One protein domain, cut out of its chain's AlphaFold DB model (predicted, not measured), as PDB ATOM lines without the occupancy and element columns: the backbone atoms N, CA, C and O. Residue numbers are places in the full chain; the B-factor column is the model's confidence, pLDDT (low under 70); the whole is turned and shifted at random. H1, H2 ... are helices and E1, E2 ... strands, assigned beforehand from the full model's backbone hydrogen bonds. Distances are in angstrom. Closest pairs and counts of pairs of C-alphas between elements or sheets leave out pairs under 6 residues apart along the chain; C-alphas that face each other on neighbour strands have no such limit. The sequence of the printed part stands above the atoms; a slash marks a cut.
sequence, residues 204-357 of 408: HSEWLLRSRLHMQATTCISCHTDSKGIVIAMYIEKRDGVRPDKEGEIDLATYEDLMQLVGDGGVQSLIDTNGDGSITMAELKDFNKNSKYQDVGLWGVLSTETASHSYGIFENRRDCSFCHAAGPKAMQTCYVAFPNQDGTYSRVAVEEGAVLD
ATOM      1  N   HIS A 204       5.413  -0.801  63.771       89.69
ATOM      2  CA  HIS A 204       5.522  -2.139  64.379       89.69
ATOM      3  C   HIS A 204       4.482  -3.133  63.836       89.69
ATOM      4  O   HIS A 204       4.787  -4.310  63.669       89.69
ATOM      5  N   SER A 205       3.269  -2.674  63.516       89.69
ATOM      6  CA  SER A 205       2.185  -3.513  62.985       89.69
ATOM      7  C   SER A 205       2.464  -4.135  61.614       89.69
ATOM      8  O   SER A 205       1.759  -5.067  61.240       89.69
ATOM      9  N   GLU A 206       3.452  -3.644  60.861       89.44
ATOM     10  CA  GLU A 206       3.763  -4.163  59.521       89.44
ATOM     11  C   GLU A 206       4.429  -5.542  59.552       89.44
ATOM     12  O   GLU A 206       4.286  -6.324  58.616       89.44
ATOM     13  N   TRP A 207       5.162  -5.849  60.624       87.50
ATOM     14  CA  TRP A 207       5.950  -7.078  60.727       87.50
ATOM     15  C   TRP A 207       5.740  -7.822  62.050       87.50
ATOM     16  O   TRP A 207       5.872  -9.045  62.088       87.50
ATOM     17  N   LEU A 208       5.397  -7.113  63.131       89.00
ATOM     18  CA  LEU A 208       5.223  -7.702  64.452       89.00
ATOM     19  C   LEU A 208       3.779  -8.172  64.634       89.00
ATOM     20  O   LEU A 208       2.848  -7.378  64.805       89.00
ATOM     21  N   LEU A 209       3.596  -9.493  64.630       85.31
ATOM     22  CA  LEU A 209       2.313 -10.122  64.927       85.31
ATOM     23  C   LEU A 209       1.819  -9.675  66.305       85.31
ATOM     24  O   LEU A 209       2.582  -9.665  67.264       85.31
ATOM     25  N   ARG A 210       0.531  -9.328  66.421       85.25
ATOM     26  CA  ARG A 210      -0.054  -8.839  67.686       85.25
ATOM     27  C   ARG A 210       0.801  -7.715  68.300       85.25
ATOM     28  O   ARG A 210       1.108  -7.753  69.489       85.25
ATOM     29  N   SER A 211       1.202  -6.732  67.488       86.69
ATOM     30  CA  SER A 211       2.087  -5.629  67.893       86.69
ATOM     31  C   SER A 211       1.644  -4.945  69.189       86.69
ATOM     32  O   SER A 211       2.475  -4.715  70.060       86.69
ATOM     33  N   ARG A 212       0.336  -4.718  69.375       83.62
ATOM     34  CA  ARG A 212      -0.222  -4.149  70.615       83.62
ATOM     35  C   ARG A 212       0.161  -4.952  71.865       83.62
ATOM     36  O   ARG A 212       0.625  -4.362  72.832       83.62
ATOM     37  N   LEU A 213       0.028  -6.281  71.826       83.50
ATOM     38  CA  LEU A 213       0.374  -7.144  72.960       83.50
ATOM     39  C   LEU A 213       1.876  -7.099  73.245       83.50
ATOM     40  O   LEU A 213       2.275  -6.984  74.395       83.50
ATOM     41  N   HIS A 214       2.710  -7.130  72.203       86.94
ATOM     42  CA  HIS A 214       4.156  -7.022  72.385       86.94
ATOM     43  C   HIS A 214       4.540  -5.706  73.056       86.94
ATOM     44  O   HIS A 214       5.311  -5.733  74.002       86.94
ATOM     45  N   MET A 215       3.972  -4.571  72.639       85.75
ATOM     46  CA  MET A 215       4.282  -3.268  73.249       85.75
ATOM     47  C   MET A 215       3.820  -3.147  74.709       85.75
ATOM     48  O   MET A 215       4.321  -2.296  75.440       85.75
ATOM     49  N   GLN A 216       2.892  -4.002  75.139       85.50
ATOM     50  CA  GLN A 216       2.412  -4.074  76.523       85.50
ATOM     51  C   GLN A 216       3.194  -5.082  77.361       85.50
ATOM     52  O   GLN A 216       3.327  -4.907  78.566       85.50
ATOM     53  N   ALA A 217       3.717  -6.128  76.728       87.19
ATOM     54  CA  ALA A 217       4.438  -7.212  77.381       87.19
ATOM     55  C   ALA A 217       5.966  -7.100  77.239       87.19
ATOM     56  O   ALA A 217       6.677  -7.974  77.717       87.19
ATOM     57  N   THR A 218       6.505  -6.062  76.596       89.19
ATOM     58  CA  THR A 218       7.955  -5.839  76.478       89.19
ATOM     59  C   THR A 218       8.312  -4.371  76.625       89.19
ATOM     60  O   THR A 218       7.541  -3.484  76.251       89.19
ATOM     61  N   THR A 219       9.511  -4.094  77.132       92.88
ATOM     62  CA  THR A 219      10.067  -2.740  77.081       92.88
ATOM     63  C   THR A 219      10.696  -2.456  75.717       92.88
ATOM     64  O   THR A 219      11.291  -3.350  75.111       92.88
ATOM     65  N   CYS A 220      10.618  -1.215  75.228       93.19
ATOM     66  CA  CYS A 220      11.224  -0.818  73.953       93.19
ATOM     67  C   CYS A 220      12.720  -1.160  73.922       93.19
ATOM     68  O   CYS A 220      13.218  -1.689  72.930       93.19
ATOM     69  N   ILE A 221      13.418  -0.931  75.036       93.62
ATOM     70  CA  ILE A 221      14.855  -1.187  75.182       93.62
ATOM     71  C   ILE A 221      15.224  -2.674  75.140       93.62
ATOM     72  O   ILE A 221      16.334  -2.987  74.721       93.62
ATOM     73  N   SER A 222      14.302  -3.596  75.452       90.38
ATOM     74  CA  SER A 222      14.528  -5.043  75.284       90.38
ATOM     75  C   SER A 222      14.817  -5.413  73.821       90.38
ATOM     76  O   SER A 222      15.493  -6.402  73.545       90.38
ATOM     77  N   CYS A 223      14.319  -4.612  72.871       90.75
ATOM     78  CA  CYS A 223      14.516  -4.818  71.436       90.75
ATOM     79  C   CYS A 223      15.434  -3.762  70.811       90.75
ATOM     80  O   CYS A 223      16.271  -4.093  69.978       90.75
ATOM     81  N   HIS A 224      15.291  -2.499  71.201       93.75
ATOM     82  CA  HIS A 224      15.957  -1.364  70.564       93.75
ATOM     83  C   HIS A 224      17.307  -1.001  71.183       93.75
ATOM     84  O   HIS A 224      17.786   0.102  70.944       93.75
ATOM     85  N   THR A 225      17.925  -1.909  71.944       93.31
ATOM     86  CA  THR A 225      19.289  -1.754  72.480       93.31
ATOM     87  C   THR A 225      20.047  -3.094  72.506       93.31
ATOM     88  O   THR A 225      19.452  -4.165  72.311       93.31
ATOM     89  N   ASP A 226      21.355  -3.046  72.784       89.31
ATOM     90  CA  ASP A 226      22.212  -4.208  73.097       89.31
ATOM     91  C   ASP A 226      21.822  -4.912  74.408       89.31
ATOM     92  O   ASP A 226      22.177  -6.076  74.571       89.31
ATOM     93  N   SER A 227      21.058  -4.250  75.291       85.69
ATOM     94  CA  SER A 227      20.783  -4.677  76.673       85.69
ATOM     95  C   SER A 227      20.658  -6.194  76.861       85.69
ATOM     96  O   SER A 227      19.898  -6.881  76.172       85.69
ATOM     97  N   LYS A 228      21.373  -6.705  77.866       79.44
ATOM     98  CA  LYS A 228      21.434  -8.129  78.220       79.44
ATOM     99  C   LYS A 228      20.654  -8.417  79.501       79.44
ATOM    100  O   LYS A 228      20.211  -7.509  80.200       79.44
ATOM    101  N   GLY A 229      20.494  -9.708  79.792       82.75
ATOM    102  CA  GLY A 229      19.757 -10.171  80.969       82.75
ATOM    103  C   GLY A 229      18.272  -9.870  80.828       82.75
ATOM    104  O   GLY A 229      17.744  -9.019  81.534       82.75
ATOM    105  N   ILE A 230      17.610 -10.525  79.873       83.56
ATOM    106  CA  ILE A 230      16.156 -10.426  79.744       83.56
ATOM    107  C   ILE A 230      15.527 -11.103  80.960       83.56
ATOM    108  O   ILE A 230      15.767 -12.281  81.214       83.56
ATOM    109  N   VAL A 231      14.727 -10.342  81.695       87.25
ATOM    110  CA  VAL A 231      14.008 -10.781  82.892       87.25
ATOM    111  C   VAL A 231      12.525 -10.503  82.717       87.25
ATOM    112  O   VAL A 231      12.127  -9.618  81.952       87.25
ATOM    113  N   ILE A 232      11.692 -11.235  83.449       88.06
ATOM    114  CA  ILE A 232      10.252 -10.973  83.488       88.06
ATOM    115  C   ILE A 232       9.948 -10.205  84.771       88.06
ATOM    116  O   ILE A 232      10.105 -10.729  85.871       88.06
ATOM    117  N   ALA A 233       9.515  -8.955  84.631       91.25
ATOM    118  CA  ALA A 233       8.993  -8.165  85.737       91.25
ATOM    119  C   ALA A 233       7.463  -8.215  85.695       91.25
ATOM    120  O   ALA A 233       6.855  -7.745  84.734       91.25
ATOM    121  N   MET A 234       6.853  -8.803  86.719       91.62
ATOM    122  CA  MET A 234       5.406  -8.885  86.876       91.62
ATOM    123  C   MET A 234       4.917  -7.710  87.710       91.62
ATOM    124  O   MET A 234       5.353  -7.537  88.844       91.62
ATOM    125  N   TYR A 235       4.014  -6.914  87.155       93.00
ATOM    126  CA  TYR A 235       3.371  -5.812  87.859       93.00
ATOM    127  C   TYR A 235       1.965  -6.223  88.271       93.00
ATOM    128  O   TYR A 235       1.313  -6.991  87.563       93.00
ATOM    129  N   ILE A 236       1.494  -5.703  89.402       93.19
ATOM    130  CA  ILE A 236       0.121  -5.936  89.838       93.19
ATOM    131  C   ILE A 236      -0.786  -4.950  89.099       93.19
ATOM    132  O   ILE A 236      -0.614  -3.736  89.211       93.19
ATOM    133  N   GLU A 237      -1.724  -5.472  88.319       90.62
ATOM    134  CA  GLU A 237      -2.733  -4.693  87.602       90.62
ATOM    135  C   GLU A 237      -4.096  -4.815  88.276       90.62
ATOM    136  O   GLU A 237      -4.397  -5.822  88.920       90.62
ATOM    137  N   LYS A 238      -4.939  -3.801  88.105       89.56
ATOM    138  CA  LYS A 238      -6.349  -3.852  88.485       89.56
ATOM    139  C   LYS A 238      -7.144  -4.515  87.369       89.56
ATOM    140  O   LYS A 238      -7.035  -4.151  86.198       89.56
ATOM    141  N   ARG A 239      -7.994  -5.462  87.746       81.62
ATOM    142  CA  ARG A 239      -8.957  -6.132  86.874       81.62
ATOM    143  C   ARG A 239     -10.315  -5.474  87.045       81.62
ATOM    144  O   ARG A 239     -11.252  -6.066  87.571       81.62
ATOM    145  N   ASP A 240     -10.435  -4.232  86.597       62.59
ATOM    146  CA  ASP A 240     -11.755  -3.620  86.506       62.59
ATOM    147  C   ASP A 240     -12.543  -4.374  85.438       62.59
ATOM    148  O   ASP A 240     -12.124  -4.409  84.277       62.59
ATOM    149  N   GLY A 241     -13.650  -5.012  85.830       54.84
ATOM    150  CA  GLY A 241     -14.495  -5.784  84.920       54.84
ATOM    151  C   GLY A 241     -14.654  -5.069  83.577       54.84
ATOM    152  O   GLY A 241     -15.051  -3.909  83.563       54.84
ATOM    153  N   VAL A 242     -14.260  -5.754  82.493       44.25
ATOM    154  CA  VAL A 242     -14.207  -5.304  81.086       44.25
ATOM    155  C   VAL A 242     -14.607  -3.837  80.907       44.25
ATOM    156  O   VAL A 242     -15.784  -3.544  80.719       44.25
ATOM    157  N   ARG A 243     -13.636  -2.916  80.953       48.84
ATOM    158  CA  ARG A 243     -13.836  -1.521  80.535       48.84
ATOM    159  C   ARG A 243     -13.890  -1.491  78.998       48.84
ATOM    160  O   ARG A 243     -12.841  -1.625  78.364       48.84
ATOM    161  N   PRO A 244     -15.073  -1.368  78.365       41.31
ATOM    162  CA  PRO A 244     -15.206  -1.519  76.914       41.31
ATOM    163  C   PRO A 244     -14.570  -0.358  76.127       41.31
ATOM    164  O   PRO A 244     -14.413  -0.450  74.915       41.31
ATOM    165  N   ASP A 245     -14.185   0.725  76.805       48.41
ATOM    166  CA  ASP A 245     -13.465   1.885  76.274       48.41
ATOM    167  C   ASP A 245     -11.935   1.792  76.429       48.41
ATOM    168  O   ASP A 245     -11.214   2.550  75.783       48.41
ATOM    169  N   LYS A 246     -11.430   0.851  77.238       50.09
ATOM    170  CA  LYS A 246     -10.002   0.672  77.554       50.09
ATOM    171  C   LYS A 246      -9.491  -0.728  77.222       50.09
ATOM    172  O   LYS A 246      -8.617  -1.254  77.909       50.09
ATOM    173  N   GLU A 247     -10.043  -1.356  76.185       46.56
ATOM    174  CA  GLU A 247      -9.672  -2.717  75.801       46.56
ATOM    175  C   GLU A 247      -8.159  -2.808  75.524       46.56
ATOM    176  O   GLU A 247      -7.630  -2.311  74.527       46.56
ATOM    177  N   GLY A 248      -7.440  -3.409  76.475       57.66
ATOM    178  CA  GLY A 248      -5.993  -3.546  76.480       57.66
ATOM    179  C   GLY A 248      -5.213  -2.322  76.961       57.66
ATOM    180  O   GLY A 248      -4.112  -2.151  76.474       57.66
ATOM    181  N   GLU A 249      -5.717  -1.417  77.795       70.62
ATOM    182  CA  GLU A 249      -4.833  -0.552  78.600       70.62
ATOM    183  C   GLU A 249      -4.581  -1.220  79.953       70.62
ATOM    184  O   GLU A 249      -5.529  -1.613  80.625       70.62
ATOM    185  N   ILE A 250      -3.311  -1.367  80.334       81.81
ATOM    186  CA  ILE A 250      -2.927  -1.973  81.612       81.81
ATOM    187  C   ILE A 250      -2.993  -0.898  82.699       81.81
ATOM    188  O   ILE A 250      -2.219   0.063  82.665       81.81
ATOM    189  N   ASP A 251      -3.924  -1.044  83.642       87.81
ATOM    190  CA  ASP A 251      -4.089  -0.141  84.786       87.81
ATOM    191  C   ASP A 251      -3.366  -0.725  86.004       87.81
ATOM    192  O   ASP A 251      -3.861  -1.635  86.669       87.81
ATOM    193  N   LEU A 252      -2.155  -0.235  86.271       91.69
ATOM    194  CA  LEU A 252      -1.347  -0.714  87.390       91.69
ATOM    195  C   LEU A 252      -1.972  -0.319  88.731       91.69
ATOM    196  O   LEU A 252      -2.402   0.820  88.920       91.69
ATOM    197  N   ALA A 253      -1.983  -1.257  89.674       93.31
ATOM    198  CA  ALA A 253      -2.386  -0.983  91.042       93.31
ATOM    199  C   ALA A 253      -1.354  -0.070  91.718       93.31
ATOM    200  O   ALA A 253      -0.144  -0.299  91.640       93.31
ATOM    201  N   THR A 254      -1.836   0.971  92.387       94.12
ATOM    202  CA  THR A 254      -1.007   1.867  93.196       94.12
ATOM    203  C   THR A 254      -0.716   1.255  94.567       94.12
ATOM    204  O   THR A 254      -1.350   0.284  94.981       94.12
ATOM    205  N   TYR A 255       0.226   1.840  95.312       94.19
ATOM    206  CA  TYR A 255       0.469   1.441  96.701       94.19
ATOM    207  C   TYR A 255      -0.812   1.522  97.550       94.19
ATOM    208  O   TYR A 255      -1.098   0.609  98.321       94.19
ATOM    209  N   GLU A 256      -1.610   2.577  97.368       92.94
ATOM    210  CA  GLU A 256      -2.870   2.776  98.092       92.94
ATOM    211  C   GLU A 256      -3.914   1.710  97.746       92.94
ATOM    212  O   GLU A 256      -4.556   1.179  98.654       92.94
ATOM    213  N   ASP A 257      -4.041   1.353  96.462       92.31
ATOM    214  CA  ASP A 257      -4.944   0.285  96.011       92.31
ATOM    215  C   ASP A 257      -4.598  -1.045  96.700       92.31
ATOM    216  O   ASP A 257      -5.474  -1.751  97.198       92.31
ATOM    217  N   LEU A 258      -3.305  -1.379  96.774       92.94
ATOM    218  CA  LEU A 258      -2.851  -2.635  97.369       92.94
ATOM    219  C   LEU A 258      -2.959  -2.640  98.893       92.94
ATOM    220  O   LEU A 258      -3.356  -3.657  99.462       92.94
ATOM    221  N   MET A 259      -2.669  -1.522  99.562       92.56
ATOM    222  CA  MET A 259      -2.829  -1.402 101.017       92.56
ATOM    223  C   MET A 259      -4.274  -1.648 101.462       92.56
ATOM    224  O   MET A 259      -4.498  -2.280 102.492       92.56
ATOM    225  N   GLN A 260      -5.266  -1.238 100.665       89.88
ATOM    226  CA  GLN A 260      -6.676  -1.541 100.948       89.88
ATOM    227  C   GLN A 260      -6.973  -3.052 100.934       89.88
ATOM    228  O   GLN A 260      -7.871  -3.513 101.642       89.88
ATOM    229  N   LEU A 261      -6.207  -3.837 100.170       87.56
ATOM    230  CA  LEU A 261      -6.352  -5.291 100.102       87.56
ATOM    231  C   LEU A 261      -5.650  -6.000 101.265       87.56
ATOM    232  O   LEU A 261      -6.209  -6.955 101.811       87.56
ATOM    233  N   VAL A 262      -4.450  -5.568 101.659       87.38
ATOM    234  CA  VAL A 262      -3.648  -6.247 102.699       87.38
ATOM    235  C   VAL A 262      -3.894  -5.733 104.124       87.38
ATOM    236  O   VAL A 262      -3.636  -6.468 105.077       87.38
ATOM    237  N   GLY A 263      -4.470  -4.539 104.294       79.62
ATOM    238  CA  GLY A 263      -4.714  -3.935 105.606       79.62
ATOM    239  C   GLY A 263      -3.412  -3.485 106.274       79.62
ATOM    240  O   GLY A 263      -2.669  -2.702 105.695       79.62
ATOM    241  N   ASP A 264      -3.132  -3.987 107.481       76.31
ATOM    242  CA  ASP A 264      -1.928  -3.630 108.254       76.31
ATOM    243  C   ASP A 264      -0.648  -4.357 107.783       76.31
ATOM    244  O   ASP A 264       0.450  -4.052 108.249       76.31
ATOM    245  N   GLY A 265      -0.771  -5.337 106.879       77.62
ATOM    246  CA  GLY A 265       0.377  -5.971 106.224       77.62
ATOM    247  C   GLY A 265       0.996  -5.048 105.171       77.62
ATOM    248  O   GLY A 265       0.295  -4.267 104.537       77.62
ATOM    249  N   GLY A 266       2.312  -5.123 104.957       88.69
ATOM    250  CA  GLY A 266       2.943  -4.408 103.842       88.69
ATOM    251  C   GLY A 266       2.498  -4.979 102.490       88.69
ATOM    252  O   GLY A 266       2.216  -6.164 102.383       88.69
ATOM    253  N   VAL A 267       2.490  -4.174 101.424       93.00
ATOM    254  CA  VAL A 267       2.037  -4.610 100.081       93.00
ATOM    255  C   VAL A 267       2.750  -5.862  99.540       93.00
ATOM    256  O   VAL A 267       2.157  -6.608  98.767       93.00
ATOM    257  N   GLN A 268       3.988  -6.137  99.975       93.50
ATOM    258  CA  GLN A 268       4.722  -7.363  99.628       93.50
ATOM    259  C   GLN A 268       4.050  -8.630 100.177       93.50
ATOM    260  O   GLN A 268       4.020  -9.650  99.488       93.50
ATOM    261  N   SER A 269       3.408  -8.544 101.351       92.06
ATOM    262  CA  SER A 269       2.712  -9.675 101.979       92.06
ATOM    263  C   SER A 269       1.439 -10.096 101.246       92.06
ATOM    264  O   SER A 269       0.766 -11.041 101.655       92.06
ATOM    265  N   LEU A 270       1.075  -9.382 100.176       92.44
ATOM    266  CA  LEU A 270       0.027  -9.801  99.255       92.44
ATOM    267  C   LEU A 270       0.374 -11.141  98.590       92.44
ATOM    268  O   LEU A 270      -0.531 -11.934  98.327       92.44
ATOM    269  N   ILE A 271       1.665 -11.372  98.323       93.56
ATOM    270  CA  ILE A 271       2.168 -12.579  97.655       93.56
ATOM    271  C   ILE A 271       3.230 -13.282  98.504       93.56
ATOM    272  O   ILE A 271       3.113 -14.484  98.689       93.56
ATOM    273  N   ASP A 272       4.218 -12.562  99.050       93.69
ATOM    274  CA  ASP A 272       5.216 -13.129  99.973       93.69
ATOM    275  C   ASP A 272       4.582 -13.305 101.362       93.69
ATOM    276  O   ASP A 272       4.619 -12.427 102.227       93.69
ATOM    277  N   THR A 273       3.887 -14.423 101.545       91.12
ATOM    278  CA  THR A 273       3.066 -14.664 102.737       91.12
ATOM    279  C   THR A 273       3.889 -15.094 103.943       91.12
ATOM    280  O   THR A 273       3.433 -14.938 105.080       91.12
ATOM    281  N   ASN A 274       5.079 -15.650 103.711       91.62
ATOM    282  CA  ASN A 274       5.974 -16.105 104.769       91.62
ATOM    283  C   ASN A 274       6.995 -15.023 105.191       91.62
ATOM    284  O   ASN A 274       7.580 -15.146 106.270       91.62
ATOM    285  N   GLY A 275       7.145 -13.955 104.397       91.06
ATOM    286  CA  GLY A 275       8.013 -12.813 104.662       91.06
ATOM    287  C   GLY A 275       9.501 -13.126 104.518       91.06
ATOM    288  O   GLY A 275      10.313 -12.499 105.204       91.06
ATOM    289  N   ASP A 276       9.869 -14.120 103.705       92.81
ATOM    290  CA  ASP A 276      11.261 -14.542 103.524       92.81
ATOM    291  C   ASP A 276      12.020 -13.738 102.453       92.81
ATOM    292  O   ASP A 276      13.239 -13.885 102.318       92.81
ATOM    293  N   GLY A 277      11.332 -12.828 101.750       92.19
ATOM    294  CA  GLY A 277      11.920 -11.985 100.713       92.19
ATOM    295  C   GLY A 277      12.084 -12.691  99.368       92.19
ATOM    296  O   GLY A 277      12.817 -12.199  98.503       92.19
ATOM    297  N   SER A 278      11.417 -13.827  99.173       94.12
ATOM    298  CA  SER A 278      11.330 -14.554  97.913       94.12
ATOM    299  C   SER A 278       9.897 -15.014  97.658       94.12
ATOM    300  O   SER A 278       9.118 -15.212  98.577       94.12
ATOM    301  N   ILE A 279       9.522 -15.152  96.388       93.62
ATOM    302  CA  ILE A 279       8.176 -15.587  96.010       93.62
ATOM    303  C   ILE A 279       8.252 -16.972  95.395       93.62
ATOM    304  O   ILE A 279       8.856 -17.180  94.339       93.62
ATOM    305  N   THR A 280       7.592 -17.923  96.036       91.69
ATOM    306  CA  THR A 280       7.531 -19.304  95.563       91.69
ATOM    307  C   THR A 280       6.416 -19.520  94.542       91.69
ATOM    308  O   THR A 280       5.433 -18.776  94.448       91.69
ATOM    309  N   MET A 281       6.512 -20.622  93.796       86.44
ATOM    310  CA  MET A 281       5.420 -21.093  92.942       86.44
ATOM    311  C   MET A 281       4.108 -21.300  93.725       86.44
ATOM    312  O   MET A 281       3.020 -21.091  93.187       86.44
ATOM    313  N   ALA A 282       4.191 -21.760  94.978       89.06
ATOM    314  CA  ALA A 282       3.021 -22.009  95.817       89.06
ATOM    315  C   ALA A 282       2.299 -20.703  96.171       89.06
ATOM    316  O   ALA A 282       1.088 -20.609  95.993       89.06
ATOM    317  N   GLU A 283       3.050 -19.677  96.553       92.50
ATOM    318  CA  GLU A 283       2.517 -18.355  96.887       92.50
ATOM    319  C   GLU A 283       1.857 -17.663  95.701       92.50
ATOM    320  O   GLU A 283       0.758 -17.126  95.829       92.50
ATOM    321  N   LEU A 284       2.452 -17.758  94.505       89.81
ATOM    322  CA  LEU A 284       1.810 -17.266  93.283       89.81
ATOM    323  C   LEU A 284       0.481 -17.978  93.011       89.81
ATOM    324  O   LEU A 284      -0.501 -17.350  92.608       89.81
ATOM    325  N   LYS A 285       0.426 -19.296  93.225       87.50
ATOM    326  CA  LYS A 285      -0.810 -20.073  93.049       87.50
ATOM    327  C   LYS A 285      -1.868 -19.673  94.064       87.50
ATOM    328  O   LYS A 285      -3.039 -19.583  93.697       87.50
ATOM    329  N   ASP A 286      -1.464 -19.444  95.306       90.06
ATOM    330  CA  ASP A 286      -2.365 -19.028  96.372       90.06
ATOM    331  C   ASP A 286      -2.903 -17.623  96.103       90.06
ATOM    332  O   ASP A 286      -4.119 -17.438  96.156       90.06
ATOM    333  N   PHE A 287      -2.055 -16.678  95.683       90.94
ATOM    334  CA  PHE A 287      -2.473 -15.349  95.235       90.94
ATOM    335  C   PHE A 287      -3.525 -15.427  94.117       90.94
ATOM    336  O   PHE A 287      -4.623 -14.895  94.269       90.94
ATOM    337  N   ASN A 288      -3.242 -16.159  93.032       85.81
ATOM    338  CA  ASN A 288      -4.144 -16.248  91.876       85.81
ATOM    339  C   ASN A 288      -5.473 -16.963  92.173       85.81
ATOM    340  O   ASN A 288      -6.469 -16.725  91.490       85.81
ATOM    341  N   LYS A 289      -5.502 -17.875  93.153       86.69
ATOM    342  CA  LYS A 289      -6.719 -18.607  93.550       86.69
ATOM    343  C   LYS A 289      -7.504 -17.910  94.653       86.69
ATOM    344  O   LYS A 289      -8.645 -18.297  94.912       86.69
ATOM    345  N   ASN A 290      -6.913 -16.924  95.321       87.56
ATOM    346  CA  ASN A 290      -7.544 -16.256  96.441       87.56
ATOM    347  C   ASN A 290      -8.740 -15.426  95.960       87.56
ATOM    348  O   ASN A 290      -8.596 -14.461  95.212       87.56
ATOM    349  N   SER A 291      -9.939 -15.767  96.438       86.12
ATOM    350  CA  SER A 291     -11.166 -15.053  96.076       86.12
ATOM    351  C   SER A 291     -11.163 -13.581  96.501       86.12
ATOM    352  O   SER A 291     -11.923 -12.800  95.944       86.12
ATOM    353  N   LYS A 292     -10.323 -13.195  97.472       86.25
ATOM    354  CA  LYS A 292     -10.157 -11.803  97.916       86.25
ATOM    355  C   LYS A 292      -9.408 -10.938  96.894       86.25
ATOM    356  O   LYS A 292      -9.569  -9.726  96.909       86.25
ATOM    357  N   TYR A 293      -8.597 -11.544  96.029       87.50
ATOM    358  CA  TYR A 293      -7.707 -10.834  95.105       87.50
ATOM    359  C   TYR A 293      -8.173 -10.934  93.647       87.50
ATOM    360  O   TYR A 293      -7.389 -10.726  92.731       87.50
ATOM    361  N   GLN A 294      -9.452 -11.246  93.408       84.50
ATOM    362  CA  GLN A 294      -9.987 -11.394  92.047       84.50
ATOM    363  C   GLN A 294      -9.963 -10.092  91.238       84.50
ATOM    364  O   GLN A 294      -9.854 -10.150  90.014       84.50
ATOM    365  N   ASP A 295      -9.994  -8.949  91.925       86.50
ATOM    366  CA  ASP A 295      -9.957  -7.612  91.327       86.50
ATOM    367  C   ASP A 295      -8.535  -7.161  90.949       86.50
ATOM    368  O   ASP A 295      -8.354  -6.059  90.434       86.50
ATOM    369  N   VAL A 296      -7.515  -7.996  91.176       89.56
ATOM    370  CA  VAL A 296      -6.132  -7.737  90.755       89.56
ATOM    371  C   VAL A 296      -5.531  -8.932  90.013       89.56
ATOM    372  O   VAL A 296      -5.970 -10.074  90.153       89.56
ATOM    373  N   GLY A 297      -4.534  -8.664  89.177       88.25
ATOM    374  CA  GLY A 297      -3.828  -9.656  88.369       88.25
ATOM    375  C   GLY A 297      -2.335  -9.376  88.287       88.25
ATOM    376  O   GLY A 297      -1.868  -8.325  88.718       88.25
ATOM    377  N   LEU A 298      -1.581 -10.326  87.731       88.69
ATOM    378  CA  LEU A 298      -0.158 -10.150  87.444       88.69
ATOM    379  C   LEU A 298       0.050  -9.993  85.943       88.69
ATOM    380  O   LEU A 298      -0.188 -10.926  85.177       88.69
ATOM    381  N   TRP A 299       0.580  -8.842  85.545       88.31
ATOM    382  CA  TRP A 299       0.964  -8.567  84.170       88.31
ATOM    383  C   TRP A 299       2.480  -8.654  83.992       88.31
ATOM    384  O   TRP A 299       3.239  -7.846  84.535       88.31
ATOM    385  N   GLY A 300       2.935  -9.637  83.215       87.00
ATOM    386  CA  GLY A 300       4.352  -9.854  82.928       87.00
ATOM    387  C   GLY A 300       4.881  -8.960  81.806       87.00
ATOM    388  O   GLY A 300       4.351  -8.961  80.696       87.00
ATOM    389  N   VAL A 301       5.982  -8.257  82.068       88.69
ATOM    390  CA  VAL A 301       6.714  -7.459  81.075       88.69
ATOM    391  C   VAL A 301       8.144  -7.978  80.947       88.69
ATOM    392  O   VAL A 301       8.887  -8.010  81.930       88.69
ATOM    393  N   LEU A 302       8.562  -8.328  79.727       88.69
ATOM    394  CA  LEU A 302       9.964  -8.571  79.403       88.69
ATOM    395  C   LEU A 302      10.738  -7.251  79.481       88.69
ATOM    396  O   LEU A 302      10.587  -6.357  78.644       88.69
ATOM    397  N   SER A 303      11.601  -7.150  80.479       90.75
ATOM    398  CA  SER A 303      12.509  -6.028  80.698       90.75
ATOM    399  C   SER A 303      13.944  -6.538  80.664       90.75
ATOM    400  O   SER A 303      14.205  -7.737  80.597       90.75
ATOM    401  N   THR A 304      14.890  -5.617  80.729       90.19
ATOM    402  CA  THR A 304      16.307  -5.930  80.894       90.19
ATOM    403  C   THR A 304      16.719  -5.715  82.348       90.19
ATOM    404  O   THR A 304      16.162  -4.843  83.026       90.19
ATOM    405  N   GLU A 305      17.676  -6.505  82.825       89.06
ATOM    406  CA  GLU A 305      18.310  -6.333  84.137       89.06
ATOM    407  C   GLU A 305      19.214  -5.095  84.127       89.06
ATOM    408  O   GLU A 305      19.137  -4.230  84.995       89.06
ATOM    409  N   THR A 306      19.999  -4.947  83.062       89.06
ATOM    410  CA  THR A 306      20.856  -3.784  82.825       89.06
ATOM    411  C   THR A 306      20.336  -2.981  81.641       89.06
ATOM    412  O   THR A 306      19.943  -3.558  80.623       89.06
ATOM    413  N   ALA A 307      20.339  -1.656  81.758       89.81
ATOM    414  CA  ALA A 307      20.057  -0.770  80.637       89.81
ATOM    415  C   ALA A 307      21.324  -0.535  79.802       89.81
ATOM    416  O   ALA A 307      22.427  -0.477  80.339       89.81
ATOM    417  N   SER A 308      21.136  -0.377  78.498       93.19
ATOM    418  CA  SER A 308      22.143   0.045  77.524       93.19
ATOM    419  C   SER A 308      21.621   1.287  76.801       93.19
ATOM    420  O   SER A 308      20.416   1.411  76.570       93.19
ATOM    421  N   HIS A 309      22.523   2.194  76.430       94.19
ATOM    422  CA  HIS A 309      22.222   3.412  75.673       94.19
ATOM    423  C   HIS A 309      22.511   3.262  74.169       94.19
ATOM    424  O   HIS A 309      22.474   4.241  73.420       94.19
ATOM    425  N   SER A 310      22.753   2.034  73.693       93.38
ATOM    426  CA  SER A 310      22.963   1.717  72.274       93.38
ATOM    427  C   SER A 310      21.640   1.661  71.503       93.38
ATOM    428  O   SER A 310      21.223   0.627  70.980       93.38
ATOM    429  N   TYR A 311      20.926   2.781  71.445       94.06
ATOM    430  CA  TYR A 311      19.626   2.820  70.781       94.06
ATOM    431  C   TYR A 311      19.748   2.539  69.281       94.06
ATOM    432  O   TYR A 311      20.564   3.148  68.594       94.06
ATOM    433  N   GLY A 312      18.914   1.650  68.739       92.69
ATOM    434  CA  GLY A 312      18.985   1.299  67.324       92.69
ATOM    435  C   GLY A 312      17.930   0.307  66.842       92.69
ATOM    436  O   GLY A 312      17.019  -0.103  67.567       92.69
ATOM    437  N   ILE A 313      18.058  -0.078  65.573       90.81
ATOM    438  CA  ILE A 313      17.284  -1.158  64.959       90.81
ATOM    439  C   ILE A 313      18.241  -2.320  64.714       90.81
ATOM    440  O   ILE A 313      19.206  -2.187  63.967       90.81
ATOM    441  N   PHE A 314      17.950  -3.462  65.327       89.56
ATOM    442  CA  PHE A 314      18.792  -4.651  65.278       89.56
ATOM    443  C   PHE A 314      18.100  -5.744  64.457       89.56
ATOM    444  O   PHE A 314      16.956  -6.109  64.736       89.56
ATOM    445  N   GLU A 315      18.777  -6.285  63.442       85.75
ATOM    446  CA  GLU A 315      18.174  -7.263  62.521       85.75
ATOM    447  C   GLU A 315      17.741  -8.555  63.225       85.75
ATOM    448  O   GLU A 315      16.652  -9.069  62.972       85.75
ATOM    449  N   ASN A 316      18.543  -9.037  64.178       84.88
ATOM    450  CA  ASN A 316      18.246 -10.246  64.948       84.88
ATOM    451  C   ASN A 316      17.000 -10.123  65.841       84.88
ATOM    452  O   ASN A 316      16.502 -11.138  66.312       84.88
ATOM    453  N   ARG A 317      16.467  -8.915  66.067       86.50
ATOM    454  CA  ARG A 317      15.227  -8.703  66.836       86.50
ATOM    455  C   ARG A 317      13.968  -8.919  66.000       86.50
ATOM    456  O   ARG A 317      12.889  -9.079  66.560       86.50
ATOM    457  N   ARG A 318      14.094  -8.943  64.666       86.50
ATOM    458  CA  ARG A 318      13.009  -9.354  63.759       86.50
ATOM    459  C   ARG A 318      12.863 -10.873  63.688       86.50
ATOM    460  O   ARG A 318      11.817 -11.361  63.263       86.50
ATOM    461  N   ASP A 319      13.880 -11.617  64.119       85.81
ATOM    462  CA  ASP A 319      13.773 -13.056  64.313       85.81
ATOM    463  C   ASP A 319      13.043 -13.346  65.631       85.81
ATOM    464  O   ASP A 319      13.564 -13.127  66.725       85.81
ATOM    465  N   CYS A 320      11.826 -13.882  65.520       83.56
ATOM    466  CA  CYS A 320      10.990 -14.250  66.662       83.56
ATOM    467  C   CYS A 320      11.695 -15.241  67.608       83.56
ATOM    468  O   CYS A 320      11.369 -15.297  68.794       83.56
ATOM    469  N   SER A 321      12.663 -16.014  67.099       80.62
ATOM    470  CA  SER A 321      13.435 -16.979  67.877       80.62
ATOM    471  C   SER A 321      14.280 -16.319  68.974       80.62
ATOM    472  O   SER A 321      14.480 -16.935  70.021       80.62
ATOM    473  N   PHE A 322      14.677 -15.054  68.792       81.12
ATOM    474  CA  PHE A 322      15.479 -14.305  69.760       81.12
ATOM    475  C   PHE A 322      14.818 -14.257  71.145       81.12
ATOM    476  O   PHE A 322      15.485 -14.487  72.151       81.12
ATOM    477  N   CYS A 323      13.500 -14.034  71.188       78.75
ATOM    478  CA  CYS A 323      12.730 -14.047  72.432       78.75
ATOM    479  C   CYS A 323      12.049 -15.403  72.676       78.75
ATOM    480  O   CYS A 323      12.092 -15.923  73.784       78.75
ATOM    481  N   HIS A 324      11.437 -16.015  71.658       78.62
ATOM    482  CA  HIS A 324      10.566 -17.180  71.860       78.62
ATOM    483  C   HIS A 324      11.288 -18.536  71.854       78.62
ATOM    484  O   HIS A 324      10.783 -19.500  72.428       78.62
ATOM    485  N   ALA A 325      12.454 -18.650  71.207       66.88
ATOM    486  CA  ALA A 325      13.196 -19.914  71.101       66.88
ATOM    487  C   ALA A 325      14.340 -20.036  72.118       66.88
ATOM    488  O   ALA A 325      15.037 -21.052  72.134       66.88
ATOM    489  N   ALA A 326      14.506 -19.043  72.994       61.50
ATOM    490  CA  ALA A 326      15.518 -19.053  74.045       61.50
ATOM    491  C   ALA A 326      15.293 -20.190  75.075       61.50
ATOM    492  O   ALA A 326      16.209 -20.587  75.799       61.50
ATOM    493  N   GLY A 327      14.091 -20.782  75.074       57.75
ATOM    494  CA  GLY A 327      13.721 -21.936  75.885       57.75
ATOM    495  C   GLY A 327      13.517 -21.589  77.365       57.75
ATOM    496  O   GLY A 327      13.792 -20.469  77.792       57.75
ATOM    497  N   PRO A 328      13.068 -22.557  78.182       58.25
ATOM    498  CA  PRO A 328      12.734 -22.329  79.590       58.25
ATOM    499  C   PRO A 328      13.917 -21.819  80.427       58.25
ATOM    500  O   PRO A 328      13.708 -21.152  81.431       58.25
ATOM    501  N   LYS A 329      15.161 -22.096  80.008       59.50
ATOM    502  CA  LYS A 329      16.381 -21.693  80.727       59.50
ATOM    503  C   LYS A 329      16.728 -20.209  80.591       59.50
ATOM    504  O   LYS A 329      17.351 -19.657  81.485       59.50
ATOM    505  N   ALA A 330      16.344 -19.559  79.494       59.19
ATOM    506  CA  ALA A 330      16.674 -18.151  79.270       59.19
ATOM    507  C   ALA A 330      15.727 -17.177  79.992       59.19
ATOM    508  O   ALA A 330      15.959 -15.974  79.959       59.19
ATOM    509  N   MET A 331      14.661 -17.685  80.619       66.69
ATOM    510  CA  MET A 331      13.592 -16.893  81.243       66.69
ATOM    511  C   MET A 331      13.276 -17.372  82.661       66.69
ATOM    512  O   MET A 331      12.136 -17.318  83.110       66.69
ATOM    513  N   GLN A 332      14.287 -17.894  83.356       67.88
ATOM    514  CA  GLN A 332      14.129 -18.397  84.721       67.88
ATOM    515  C   GLN A 332      14.072 -17.262  85.744       67.88
ATOM    516  O   GLN A 332      13.438 -17.423  86.782       67.88
ATOM    517  N   THR A 333      14.677 -16.112  85.435       81.81
ATOM    518  CA  THR A 333      14.741 -14.963  86.338       81.81
ATOM    519  C   THR A 333      13.499 -14.094  86.195       81.81
ATOM    520  O   THR A 333      13.296 -13.406  85.188       81.81
ATOM    521  N   CYS A 334      12.663 -14.137  87.226       87.56
ATOM    522  CA  CYS A 334      11.411 -13.405  87.292       87.56
ATOM    523  C   CYS A 334      11.327 -12.630  88.605       87.56
ATOM    524  O   CYS A 334      11.876 -13.049  89.623       87.56
ATOM    525  N   TYR A 335      10.607 -11.516  88.577       92.94
ATOM    526  CA  TYR A 335      10.370 -10.680  89.745       92.94
ATOM    527  C   TYR A 335       8.904 -10.282  89.813       92.94
ATOM    528  O   TYR A 335       8.293 -10.031  88.774       92.94
ATOM    529  N   VAL A 336       8.366 -10.132  91.021       94.38
ATOM    530  CA  VAL A 336       7.160  -9.325  91.237       94.38
ATOM    531  C   VAL A 336       7.591  -7.922  91.644       94.38
ATOM    532  O   VAL A 336       8.412  -7.749  92.544       94.38
ATOM    533  N   ALA A 337       7.054  -6.922  90.955       95.81
ATOM    534  CA  ALA A 337       7.269  -5.514  91.225       95.81
ATOM    535  C   ALA A 337       6.117  -4.970  92.080       95.81
ATOM    536  O   ALA A 337       4.963  -4.941  91.649       95.81
ATOM    537  N   PHE A 338       6.454  -4.502  93.276       96.31
ATOM    538  CA  PHE A 338       5.532  -3.892  94.223       96.31
ATOM    539  C   PHE A 338       5.689  -2.371  94.201       96.31
ATOM    540  O   PHE A 338       6.819  -1.896  94.341       96.31
ATOM    541  N   PRO A 339       4.600  -1.603  94.031       96.19
ATOM    542  CA  PRO A 339       4.663  -0.151  94.101       96.19
ATOM    543  C   PRO A 339       5.026   0.293  95.522       96.19
ATOM    544  O   PRO A 339       4.580  -0.303  96.499       96.19
ATOM    545  N   ASN A 340       5.811   1.357  95.629       94.62
ATOM    546  CA  ASN A 340       6.134   2.068  96.861       94.62
ATOM    547  C   ASN A 340       5.277   3.348  96.961       94.62
ATOM    548  O   ASN A 340       4.660   3.777  95.983       94.62
ATOM    549  N   GLN A 341       5.253   3.985  98.137       92.06
ATOM    550  CA  GLN A 341       4.474   5.214  98.378       92.06
ATOM    551  C   GLN A 341       4.888   6.393  97.480       92.06
ATOM    552  O   GLN A 341       4.055   7.208  97.104       92.06
ATOM    553  N   ASP A 342       6.160   6.463  97.089       89.12
ATOM    554  CA  ASP A 342       6.733   7.494  96.208       89.12
ATOM    555  C   ASP A 342       6.539   7.196  94.697       89.12
ATOM    556  O   ASP A 342       7.136   7.838  93.818       89.12
ATOM    557  N   GLY A 343       5.745   6.169  94.378       89.31
ATOM    558  CA  GLY A 343       5.483   5.701  93.019       89.31
ATOM    559  C   GLY A 343       6.650   4.960  92.359       89.31
ATOM    560  O   GLY A 343       6.581   4.671  91.164       89.31
ATOM    561  N   THR A 344       7.738   4.676  93.083       94.12
ATOM    562  CA  THR A 344       8.775   3.735  92.626       94.12
ATOM    563  C   THR A 344       8.324   2.286  92.823       94.12
ATOM    564  O   THR A 344       7.257   2.023  93.374       94.12
ATOM    565  N   TYR A 345       9.127   1.331  92.359       96.06
ATOM    566  CA  TYR A 345       8.879  -0.097  92.513       96.06
ATOM    567  C   TYR A 345      10.034  -0.794  93.222       96.06
ATOM    568  O   TYR A 345      11.200  -0.629  92.859       96.06
ATOM    569  N   SER A 346       9.683  -1.654  94.170       95.06
ATOM    570  CA  SER A 346      10.572  -2.652  94.760       95.06
ATOM    571  C   SER A 346      10.346  -3.995  94.070       95.06
ATOM    572  O   SER A 346       9.213  -4.331  93.731       95.06
ATOM    573  N   ARG A 347      11.403  -4.779  93.845       94.44
ATOM    574  CA  ARG A 347      11.305  -6.082  93.167       94.44
ATOM    575  C   ARG A 347      11.635  -7.209  94.131       94.44
ATOM    576  O   ARG A 347      12.671  -7.159  94.784       94.44
ATOM    577  N   VAL A 348      10.782  -8.226  94.166       95.19
ATOM    578  CA  VAL A 348      11.010  -9.465  94.917       95.19
ATOM    579  C   VAL A 348      11.260 -10.587  93.922       95.19
ATOM    580  O   VAL A 348      10.515 -10.730  92.948       95.19
ATOM    581  N   ALA A 349      12.341 -11.337  94.130       93.88
ATOM    582  CA  ALA A 349      12.718 -12.439  93.255       93.88
ATOM    583  C   ALA A 349      11.712 -13.585  93.366       93.88
ATOM    584  O   ALA A 349      11.207 -13.890  94.443       93.88
ATOM    585  N   VAL A 350      11.443 -14.224  92.236       90.94
ATOM    586  CA  VAL A 350      10.548 -15.371  92.142       90.94
ATOM    587  C   VAL A 350      11.381 -16.628  91.913       90.94
ATOM    588  O   VAL A 350      12.360 -16.593  91.167       90.94
ATOM    589  N   GLU A 351      10.977 -17.735  92.536       87.88
ATOM    590  CA  GLU A 351      11.554 -19.066  92.342       87.88
ATOM    591  C   GLU A 351      11.769 -19.377  90.849       87.88
ATOM    592  O   GLU A 351      10.881 -19.180  90.008       87.88
ATOM    593  N   GLU A 352      12.962 -19.874  90.509       81.88
ATOM    594  CA  GLU A 352      13.331 -20.139  89.120       81.88
ATOM    595  C   GLU A 352      12.341 -21.090  88.440       81.88
ATOM    596  O   GLU A 352      12.080 -22.206  88.887       81.88
ATOM    597  N   GLY A 353      11.811 -20.653  87.297       70.31
ATOM    598  CA  GLY A 353      10.850 -21.437  86.526       70.31
ATOM    599  C   GLY A 353       9.412 -21.390  87.051       70.31
ATOM    600  O   GLY A 353       8.550 -22.014  86.431       70.31
ATOM    601  N   ALA A 354       9.109 -20.616  88.102       67.75
ATOM    602  CA  ALA A 354       7.734 -20.463  88.581       67.75
ATOM    603  C   ALA A 354       6.783 -19.899  87.506       67.75
ATOM    604  O   ALA A 354       5.646 -20.339  87.353       67.75
ATOM    605  N   VAL A 355       7.284 -18.981  86.678       62.06
ATOM    606  CA  VAL A 355       6.534 -18.338  85.583       62.06
ATOM    607  C   VAL A 355       6.310 -19.276  84.380       62.06
ATOM    608  O   VAL A 355       5.544 -18.974  83.469       62.06
ATOM    609  N   LEU A 356       6.932 -20.459  84.375       61.56
ATOM    610  CA  LEU A 356       6.731 -21.486  83.347       61.56
ATOM    611  C   LEU A 356       5.558 -22.432  83.662       61.56
ATOM    612  O   LEU A 356       5.336 -23.381  82.908       61.56
ATOM    613  N   ASP A 357       4.801 -22.192  84.740       60.53
ATOM    614  CA  ASP A 357       3.514 -22.851  85.010       60.53
ATOM    615  C   ASP A 357       2.331 -21.919  84.654       60.53
ATOM    616  O   ASP A 357       1.700 -21.321  85.538       60.53
TER     617      ASP A 357
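This is residues 204 to 357 of the 408 residues of the protein "Cytochrome C" of Deltaproteobacteria bacterium (UniProt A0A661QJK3). A strongly twisted sheet of four strands runs through the middle, its long pair E1 and E2 joining two groups of short helices: H3, H4 and H5 towards one end of the domain, H1, H2, H6 and H7 towards the other. The hairpin E3 and E4 extends the sheet beside E1, and the loop of residues 242 to 247 sticks out from the body. The printed part has 154 residues with seven named helices and four named strands, in the order H1 H2 E1 H3 H4 H5 E2 H6 H7 E3 E4; the sheet's order is E2 E1 E3 E4, mixed. The class is mixed, helices and strands, with under half of the residues in named elements. The whole is compact, with a radius of gyration of the C-alphas of 16.6 A and spans of 50 by 38 by 31 A.

In the sheet, E2, residues 296 to 304, is an edge strand antiparallel to E1, residues 230 to 238, with N 233 and O 301 2.9 A apart. E1 is parallel to E3, residues 334 to 339, where N 337 and O 234 are 2.8 A apart. E3 forms a hairpin with the other edge strand E4, residues 345 to 350; N 338 and O 346 are 2.8 A apart. H1, residues 211 to 217, stands at the sheet's level, 0.8 A in height, and its closest C-alphas to E2 are Ala 217 and Val 301, 4.3 A. H2, residues 220 to 224, only grazes the sheet, the closest C-alphas being Ser 222 and Ser 303, 5.9 A. H7, residues 328 to 331, only grazes it too, with C-alphas of Met 331 and Val 231 closest at 6.3 A. H6, residues 321 to 324, is not on the sheet and is apart from H7. H3, residues 255 to 262, is on the sheet at a height of 9.0 A and touches H4, residues 267 to 270, closest at the C-alphas of Met 259 and Val 267, 5.9 A. H4 and H5, residues 281 to 289, only graze the sheet. In H1, H2 and H5 every O i to N i+4 pair is within hydrogen-bond range, in H3 3 of 4; H4, H6 and H7 are too short for one.

E1 is 25.0 A long, E2 24.6 A, E3 16.4 A, E4 15.4 A and H5 12.4 A. H1 begins at C-alpha 211 (2.087, -5.629, 67.893), and E4 ends at C-alpha 350 (10.548, -15.371, 92.142).

The C-alphas farthest apart, those of Asp 264 and Glu 315, are 50.1 A apart. The printed part has no cut. The links E1 to H3 and E2 to H6 are long, 16 residues each. The mean pLDDT of the printed part is 84.6; residues 240 to 248, 325 to 332 and 354 to 357 are under 70.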